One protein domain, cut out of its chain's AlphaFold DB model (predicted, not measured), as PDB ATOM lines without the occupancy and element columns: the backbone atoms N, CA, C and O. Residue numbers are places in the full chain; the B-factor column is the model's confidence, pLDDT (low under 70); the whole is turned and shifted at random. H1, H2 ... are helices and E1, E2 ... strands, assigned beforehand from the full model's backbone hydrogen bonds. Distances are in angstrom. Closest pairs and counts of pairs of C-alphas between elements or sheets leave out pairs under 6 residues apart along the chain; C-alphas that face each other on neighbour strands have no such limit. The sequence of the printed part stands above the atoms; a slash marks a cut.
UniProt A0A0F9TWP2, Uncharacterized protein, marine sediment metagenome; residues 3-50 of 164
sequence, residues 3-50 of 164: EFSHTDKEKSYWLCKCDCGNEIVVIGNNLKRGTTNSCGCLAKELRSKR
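Overview. This is residues 3 to 50 of the 164 residues of an uncharacterized protein of marine sediment metagenome (UniProt A0A0F9TWP2). Picture a small sheet of three strands, E1, E2 and E3, with the short helix H1 set beside the strands, and a tail that ends in the helix H2. Residues 43 to 50, mostly in H2, stand free and stick out from the body, and they add to the length. The 48 residues printed, with three named strands and two named helices, run E1, E2, E3, H1, H2; the sheet has the order E1, E2, E3, its neighbours antiparallel, and the class is mixed, helices and strands. The whole is loose, with a radius of gyration of the C-alphas of 12.1 A, and only just elongated, spanning 39 by 20 by 14 A.

Arrangement. Start at E1, residues 3 to 8, and go through a tight link to E2, residues 11 to 17. These two form a hairpin, antiparallel at 150 degrees; look at N 5 and O 13, 2.9 A apart, and N 13 and O 6, 2.8 A apart, both pairs within hydrogen-bond range. A tight link leads on to E3, residues 23 to 27, which forms a second hairpin with E2, antiparallel at 157 degrees; here N 16 and O 24 are 2.8 A apart and N 26 and O 14 are 2.9 A apart, again within hydrogen-bond range. The three strands make a meander, each strand the antiparallel neighbour of the one before, with E1 and E3 as edge strands and E2 as the inner strand. Next comes H1, residues 28 to 32, which is on the sheet at a height over the sheet of 5.2 A but over none of its strands. The closest C-alphas of E2 and H1 are those of Tyr 13 and Gly 28, 5.5 A apart. Farther along is H2, residues 41 to 49, which is not on the sheet and is apart from E1, E2, E3 and H1. In H1 and H2 every O i to N i+4 pair is within hydrogen-bond range.

Along the chain. Find C-alpha 3 at (163.571, 191.181, 108.798), where E1 begins; it runs 15.4 A to C-alpha 8. E2 runs 19.4 A from C-alpha 11 to C-alpha 17, and E3 13.5 A from C-alpha 23 to C-alpha 27 at (157.443, 181.848, 112.693). H1 follows at once, from C-alpha 28 to C-alpha 32. H2 runs 12.2 A from C-alpha 41 to C-alpha 49 at (174.565, 162.896, 100.560).

Size, cuts and confidence. The two C-alphas farthest apart are those of Lys 9 and Arg 50, 39.3 A. Without residues 43 to 50 the body spans 29 by 18 by 12 A. The printed part has no cut, and no link is long; that from H1 to H2 is short but not tight, with 8 residues. The mean pLDDT of the printed part is 93.5, and no printed residue is under 70.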
ATOM      1  N   GLU A   3     164.465 190.027 108.863       95.88
ATOM      2  CA  GLU A   3     163.571 191.181 108.798       95.88
ATOM      3  C   GLU A   3     162.172 190.776 109.257       95.88
ATOM      4  O   GLU A   3     161.743 189.635 109.073       95.88
ATOM      5  N   PHE A   4     161.451 191.690 109.905       96.62
ATOM      6  CA  PHE A   4     160.055 191.445 110.260       96.62
ATOM      7  C   PHE A   4     159.218 191.334 108.978       96.62
ATOM      8  O   PHE A   4     159.334 192.179 108.097       96.62
ATOM      9  N   SER A   5     158.382 190.297 108.871       97.12
ATOM     10  CA  SER A   5     157.511 190.091 107.708       97.12
ATOM     11  C   SER A   5     156.087 190.558 107.997       97.12
ATOM     12  O   SER A   5     155.601 191.490 107.366       97.12
ATOM     13  N   HIS A   6     155.404 189.906 108.937       97.62
ATOM     14  CA  HIS A   6     154.033 190.235 109.319       97.62
ATOM     15  C   HIS A   6     153.679 189.581 110.656       97.62
ATOM     16  O   HIS A   6     154.403 188.723 111.168       97.62
ATOM     17  N   THR A   7     152.529 189.965 111.200       97.31
ATOM     18  CA  THR A   7     151.887 189.260 112.308       97.31
ATOM     19  C   THR A   7     150.609 188.620 111.784       97.31
ATOM     20  O   THR A   7     149.805 189.293 111.148       97.31
ATOM     21  N   ASP A   8     150.422 187.331 112.054       95.00
ATOM     22  CA  ASP A   8     149.138 186.649 111.871       95.00
ATOM     23  C   ASP A   8     148.644 186.172 113.241       95.00
ATOM     24  O   ASP A   8     149.328 185.418 113.948       95.00
ATOM     25  N   LYS A   9     147.469 186.673 113.637       92.50
ATOM     26  CA  LYS A   9     146.921 186.584 114.998       92.50
ATOM     27  C   LYS A   9     147.926 187.104 116.034       92.50
ATOM     28  O   LYS A   9     148.193 188.296 116.089       92.50
ATOM     29  N   GLU A  10     148.511 186.208 116.822       93.19
ATOM     30  CA  GLU A  10     149.482 186.511 117.882       93.19
ATOM     31  C   GLU A  10     150.900 186.021 117.534       93.19
ATOM     32  O   GLU A  10     151.794 185.992 118.379       93.19
ATOM     33  N   LYS A  11     151.124 185.576 116.291       95.75
ATOM     34  CA  LYS A  11     152.410 185.028 115.848       95.75
ATOM     35  C   LYS A  11     153.116 186.019 114.939       95.75
ATOM     36  O   LYS A  11     152.603 186.371 113.882       95.75
ATOM     37  N   SER A  12     154.329 186.404 115.320       96.81
ATOM     38  CA  SER A  12     155.219 187.185 114.459       96.81
ATOM     39  C   SER A  12     155.971 186.276 113.490       96.81
ATOM     40  O   SER A  12     156.553 185.262 113.898       96.81
ATOM     41  N   TYR A  13     156.004 186.671 112.226       97.75
ATOM     42  CA  TYR A  13     156.724 186.013 111.147       97.75
ATOM     43  C   TYR A  13     157.881 186.887 110.685       97.75
ATOM     44  O   TYR A  13     157.786 188.115 110.654       97.75
ATOM     45  N   TRP A  14     158.974 186.237 110.313       97.50
ATOM     46  CA  TRP A  14     160.231 186.889 109.978       97.50
ATOM     47  C   TRP A  14     160.734 186.373 108.637       97.50
ATOM     48  O   TRP A  14     160.804 185.160 108.422       97.50
ATOM     49  N   LEU A  15     161.080 187.297 107.745       97.25
ATOM     50  CA  LEU A  15     161.771 187.014 106.499       97.25
ATOM     51  C   LEU A  15     163.244 186.754 106.814       97.25
ATOM     52  O   LEU A  15     163.928 187.586 107.409       97.25
ATOM     53  N   CYS A  16     163.730 185.577 106.441       95.81
ATOM     54  CA  CYS A  16     165.106 185.162 106.664       95.81
ATOM     55  C   CYS A  16     165.780 184.901 105.326       95.81
ATOM     56  O   CYS A  16     165.294 184.086 104.540       95.81
ATOM     57  N   LYS A  17     166.942 185.519 105.112       95.69
ATOM     58  CA  LYS A  17     167.828 185.187 103.996       95.69
ATOM     59  C   LYS A  17     168.823 184.124 104.439       95.69
ATOM     60  O   LYS A  17     169.596 184.356 105.368       95.69
ATOM     61  N   CYS A  18     168.772 182.965 103.798       95.31
ATOM     62  CA  CYS A  18     169.660 181.842 104.080       95.31
ATOM     63  C   CYS A  18     170.962 181.959 103.273       95.31
ATOM     64  O   CYS A  18     170.973 182.557 102.199       95.31
ATOM     65  N   ASP A  19     172.038 181.321 103.741       94.25
ATOM     66  CA  ASP A  19     173.344 181.277 103.055       94.25
ATOM     67  C   ASP A  19     173.262 180.639 101.656       94.25
ATOM     68  O   ASP A  19     174.091 180.898 100.791       94.25
ATOM     69  N   CYS A  20     172.208 179.847 101.409       94.00
ATOM     70  CA  CYS A  20     171.852 179.311 100.093       94.00
ATOM     71  C   CYS A  20     171.430 180.396  99.077       94.00
ATOM     72  O   CYS A  20     171.214 180.076  97.912       94.00
ATOM     73  N   GLY A  21     171.231 181.642  99.520       94.75
ATOM     74  CA  GLY A  21     170.712 182.761  98.733       94.75
ATOM     75  C   GLY A  21     169.185 182.886  98.730       94.75
ATOM     76  O   GLY A  21     168.681 183.975  98.471       94.75
ATOM     77  N   ASN A  22     168.447 181.818  99.061       96.44
ATOM     78  CA  ASN A  22     166.981 181.849  99.110       96.44
ATOM     79  C   ASN A  22     166.458 182.519 100.381       96.44
ATOM     80  O   ASN A  22     167.068 182.455 101.455       96.44
ATOM     81  N   GLU A  23     165.251 183.053 100.261       96.50
ATOM     82  CA  GLU A  23     164.510 183.679 101.346       96.50
ATOM     83  C   GLU A  23     163.328 182.804 101.768       96.50
ATOM     84  O   GLU A  23     162.683 182.156 100.941       96.50
ATOM     85  N   ILE A  24     163.067 182.753 103.073       96.50
ATOM     86  CA  ILE A  24     161.930 182.032 103.652       96.50
ATOM     87  C   ILE A  24     161.262 182.872 104.737       96.50
ATOM     88  O   ILE A  24     161.929 183.604 105.466       96.50
ATOM     89  N   VAL A  25     159.946 182.725 104.884       96.88
ATOM     90  CA  VAL A  25     159.188 183.330 105.985       96.88
ATOM     91  C   VAL A  25     158.988 182.288 107.082       96.88
ATOM     92  O   VAL A  25     158.470 181.200 106.831       96.88
ATOM     93  N   VAL A  26     159.415 182.606 108.304       96.19
ATOM     94  CA  VAL A  26     159.440 181.667 109.435       96.19
ATOM     95  C   VAL A  26     158.754 182.273 110.653       96.19
ATOM     96  O   VAL A  26     158.928 183.449 110.959       96.19
ATOM     97  N   ILE A  27     158.007 181.455 111.395       96.62
ATOM     98  CA  ILE A  27     157.443 181.848 112.693       96.62
ATOM     99  C   ILE A  27     158.584 182.144 113.676       96.62
ATOM    100  O   ILE A  27     159.473 181.311 113.867       96.62
ATOM    101  N   GLY A  28     158.519 183.277 114.380       95.38
ATOM    102  CA  GLY A  28     159.569 183.720 115.304       95.38
ATOM    103  C   GLY A  28     159.926 182.692 116.384       95.38
ATOM    104  O   GLY A  28     161.097 182.525 116.718       95.38
ATOM    105  N   ASN A  29     158.950 181.924 116.876       94.88
ATOM    106  CA  ASN A  29     159.202 180.846 117.840       94.88
ATOM    107  C   ASN A  29     160.076 179.712 117.274       94.88
ATOM    108  O   ASN A  29     160.870 179.143 118.018       94.88
ATOM    109  N   ASN A  30     159.972 179.392 115.979       94.94
ATOM    110  CA  ASN A  30     160.817 178.366 115.357       94.94
ATOM    111  C   ASN A  30     162.261 178.849 115.178       94.94
ATOM    112  O   ASN A  30     163.190 178.064 115.363       94.94
ATOM    113  N   LEU A  31     162.448 180.139 114.883       92.31
ATOM    114  CA  LEU A  31     163.775 180.758 114.832       92.31
ATOM    115  C   LEU A  31     164.430 180.770 116.217       92.31
ATOM    116  O   LEU A  31     165.545 180.281 116.364       92.31
ATOM    117  N   LYS A  32     163.712 181.230 117.253       92.81
ATOM    118  CA  LYS A  32     164.217 181.265 118.640       92.81
ATOM    119  C   LYS A  32     164.609 179.883 119.167       92.81
ATOM    120  O   LYS A  32     165.592 179.758 119.886       92.81
ATOM    121  N   ARG A  33     163.841 178.847 118.818       95.44
ATOM    122  CA  ARG A  33     164.118 177.455 119.214       95.44
ATOM    123  C   ARG A  33     165.158 176.760 118.331       95.44
ATOM    124  O   ARG A  33     165.516 175.626 118.627       95.44
ATOM    125  N   GLY A  34     165.584 177.380 117.230       91.25
ATOM    126  CA  GLY A  34     166.495 176.774 116.259       91.25
ATOM    127  C   GLY A  34     165.902 175.593 115.477       91.25
ATOM    128  O   GLY A  34     166.649 174.834 114.866       91.25
ATOM    129  N   THR A  35     164.575 175.410 115.472       93.50
ATOM    130  CA  THR A  35     163.924 174.315 114.725       93.50
ATOM    131  C   THR A  35     163.873 174.581 113.222       93.50
ATOM    132  O   THR A  35     163.761 173.643 112.434       93.50
ATOM    133  N   THR A  36     163.983 175.845 112.806       93.12
ATOM    134  CA  THR A  36     164.173 176.243 111.407       93.12
ATOM    135  C   THR A  36     165.520 176.940 111.272       93.12
ATOM    136  O   THR A  36     165.676 178.082 111.688       93.12
ATOM    137  N   ASN A  37     166.493 176.233 110.698       91.69
ATOM    138  CA  ASN A  37     167.886 176.677 110.572       91.69
ATOM    139  C   ASN A  37     168.361 176.800 109.112       91.69
ATOM    140  O   ASN A  37     169.532 177.060 108.863       91.69
ATOM    141  N   SER A  38     167.476 176.587 108.133       94.38
ATOM    142  CA  SER A  38     167.803 176.711 106.711       94.38
ATOM    143  C   SER A  38     166.559 176.969 105.863       94.38
ATOM    144  O   SER A  38     165.442 176.668 106.283       94.38
ATOM    145  N   CYS A  39     166.777 177.418 104.622       94.62
ATOM    146  CA  CYS A  39     165.762 177.537 103.570       94.62
ATOM    147  C   CYS A  39     165.178 176.178 103.103       94.62
ATOM    148  O   CYS A  39     164.436 176.121 102.130       94.62
ATOM    149  N   GLY A  40     165.565 175.059 103.734       92.44
ATOM    150  CA  GLY A  40     165.367 173.697 103.230       92.44
ATOM    151  C   GLY A  40     166.549 173.167 102.402       92.44
ATOM    152  O   GLY A  40     166.611 171.966 102.127       92.44
ATOM    153  N   CYS A  41     167.527 174.019 102.062       94.19
ATOM    154  CA  CYS A  41     168.758 173.619 101.368       94.19
ATOM    155  C   CYS A  41     169.539 172.548 102.136       94.19
ATOM    156  O   CYS A  41     169.956 171.564 101.533       94.19
ATOM    157  N   LEU A  42     169.658 172.687 103.460       92.12
ATOM    158  CA  LEU A  42     170.378 171.740 104.305       92.12
ATOM    159  C   LEU A  42     169.738 170.353 104.226       92.12
ATOM    160  O   LEU A  42     170.420 169.351 104.041       92.12
ATOM    161  N   ALA A  43     168.406 170.275 104.285       89.38
ATOM    162  CA  ALA A  43     167.692 169.009 104.142       89.38
ATOM    163  C   ALA A  43     167.884 168.390 102.745       89.38
ATOM    164  O   ALA A  43     168.006 167.167 102.627       89.38
ATOM    165  N   LYS A  44     167.926 169.214 101.689       88.44
ATOM    166  CA  LYS A  44     168.195 168.775 100.311       88.44
ATOM    167  C   LYS A  44     169.613 168.219 100.167       88.44
ATOM    168  O   LYS A  44     169.780 167.147  99.594       88.44
ATOM    169  N   GLU A  45     170.601 168.905 100.728       88.81
ATOM    170  CA  GLU A  45     172.005 168.494 100.734       88.81
ATOM    171  C   GLU A  45     172.218 167.205 101.536       88.81
ATOM    172  O   GLU A  45     172.836 166.252 101.066       88.81
ATOM    173  N   LEU A  46     171.642 167.117 102.734       87.88
ATOM    174  CA  LEU A  46     171.705 165.897 103.534       87.88
ATOM    175  C   LEU A  46     171.032 164.725 102.811       87.88
ATOM    176  O   LEU A  46     171.507 163.593 102.895       87.88
ATOM    177  N   ARG A  47     169.944 164.973 102.070       85.19
ATOM    178  CA  ARG A  47     169.274 163.942 101.267       85.19
ATOM    179  C   ARG A  47     170.112 163.511 100.064       85.19
ATOM    180  O   ARG A  47     170.124 162.319  99.779       85.19
ATOM    181  N   SER A  48     170.806 164.426  99.386       82.44
ATOM    182  CA  SER A  48     171.689 164.074  98.266       82.44
ATOM    183  C   SER A  48     172.940 163.322  98.725       82.44
ATOM    184  O   SER A  48     173.412 162.440  98.015       82.44
ATOM    185  N   LYS A  49     173.436 163.607  99.937       82.94
ATOM    186  CA  LYS A  49     174.565 162.896 100.560       82.94
ATOM    187  C   LYS A  49     174.203 161.503 101.088       82.94
ATOM    188  O   LYS A  49     175.094 160.674 101.276       82.94
ATOM    189  N   ARG A  50     172.920 161.210 101.338       81.81
ATOM    190  CA  ARG A  50     172.487 159.868 101.759       81.81
ATOM    191  C   ARG A  50     172.681 158.879 100.615       81.81
ATOM    192  O   ARG A  50     172.016 158.964  99.584       81.81
TER     193      ARG A  50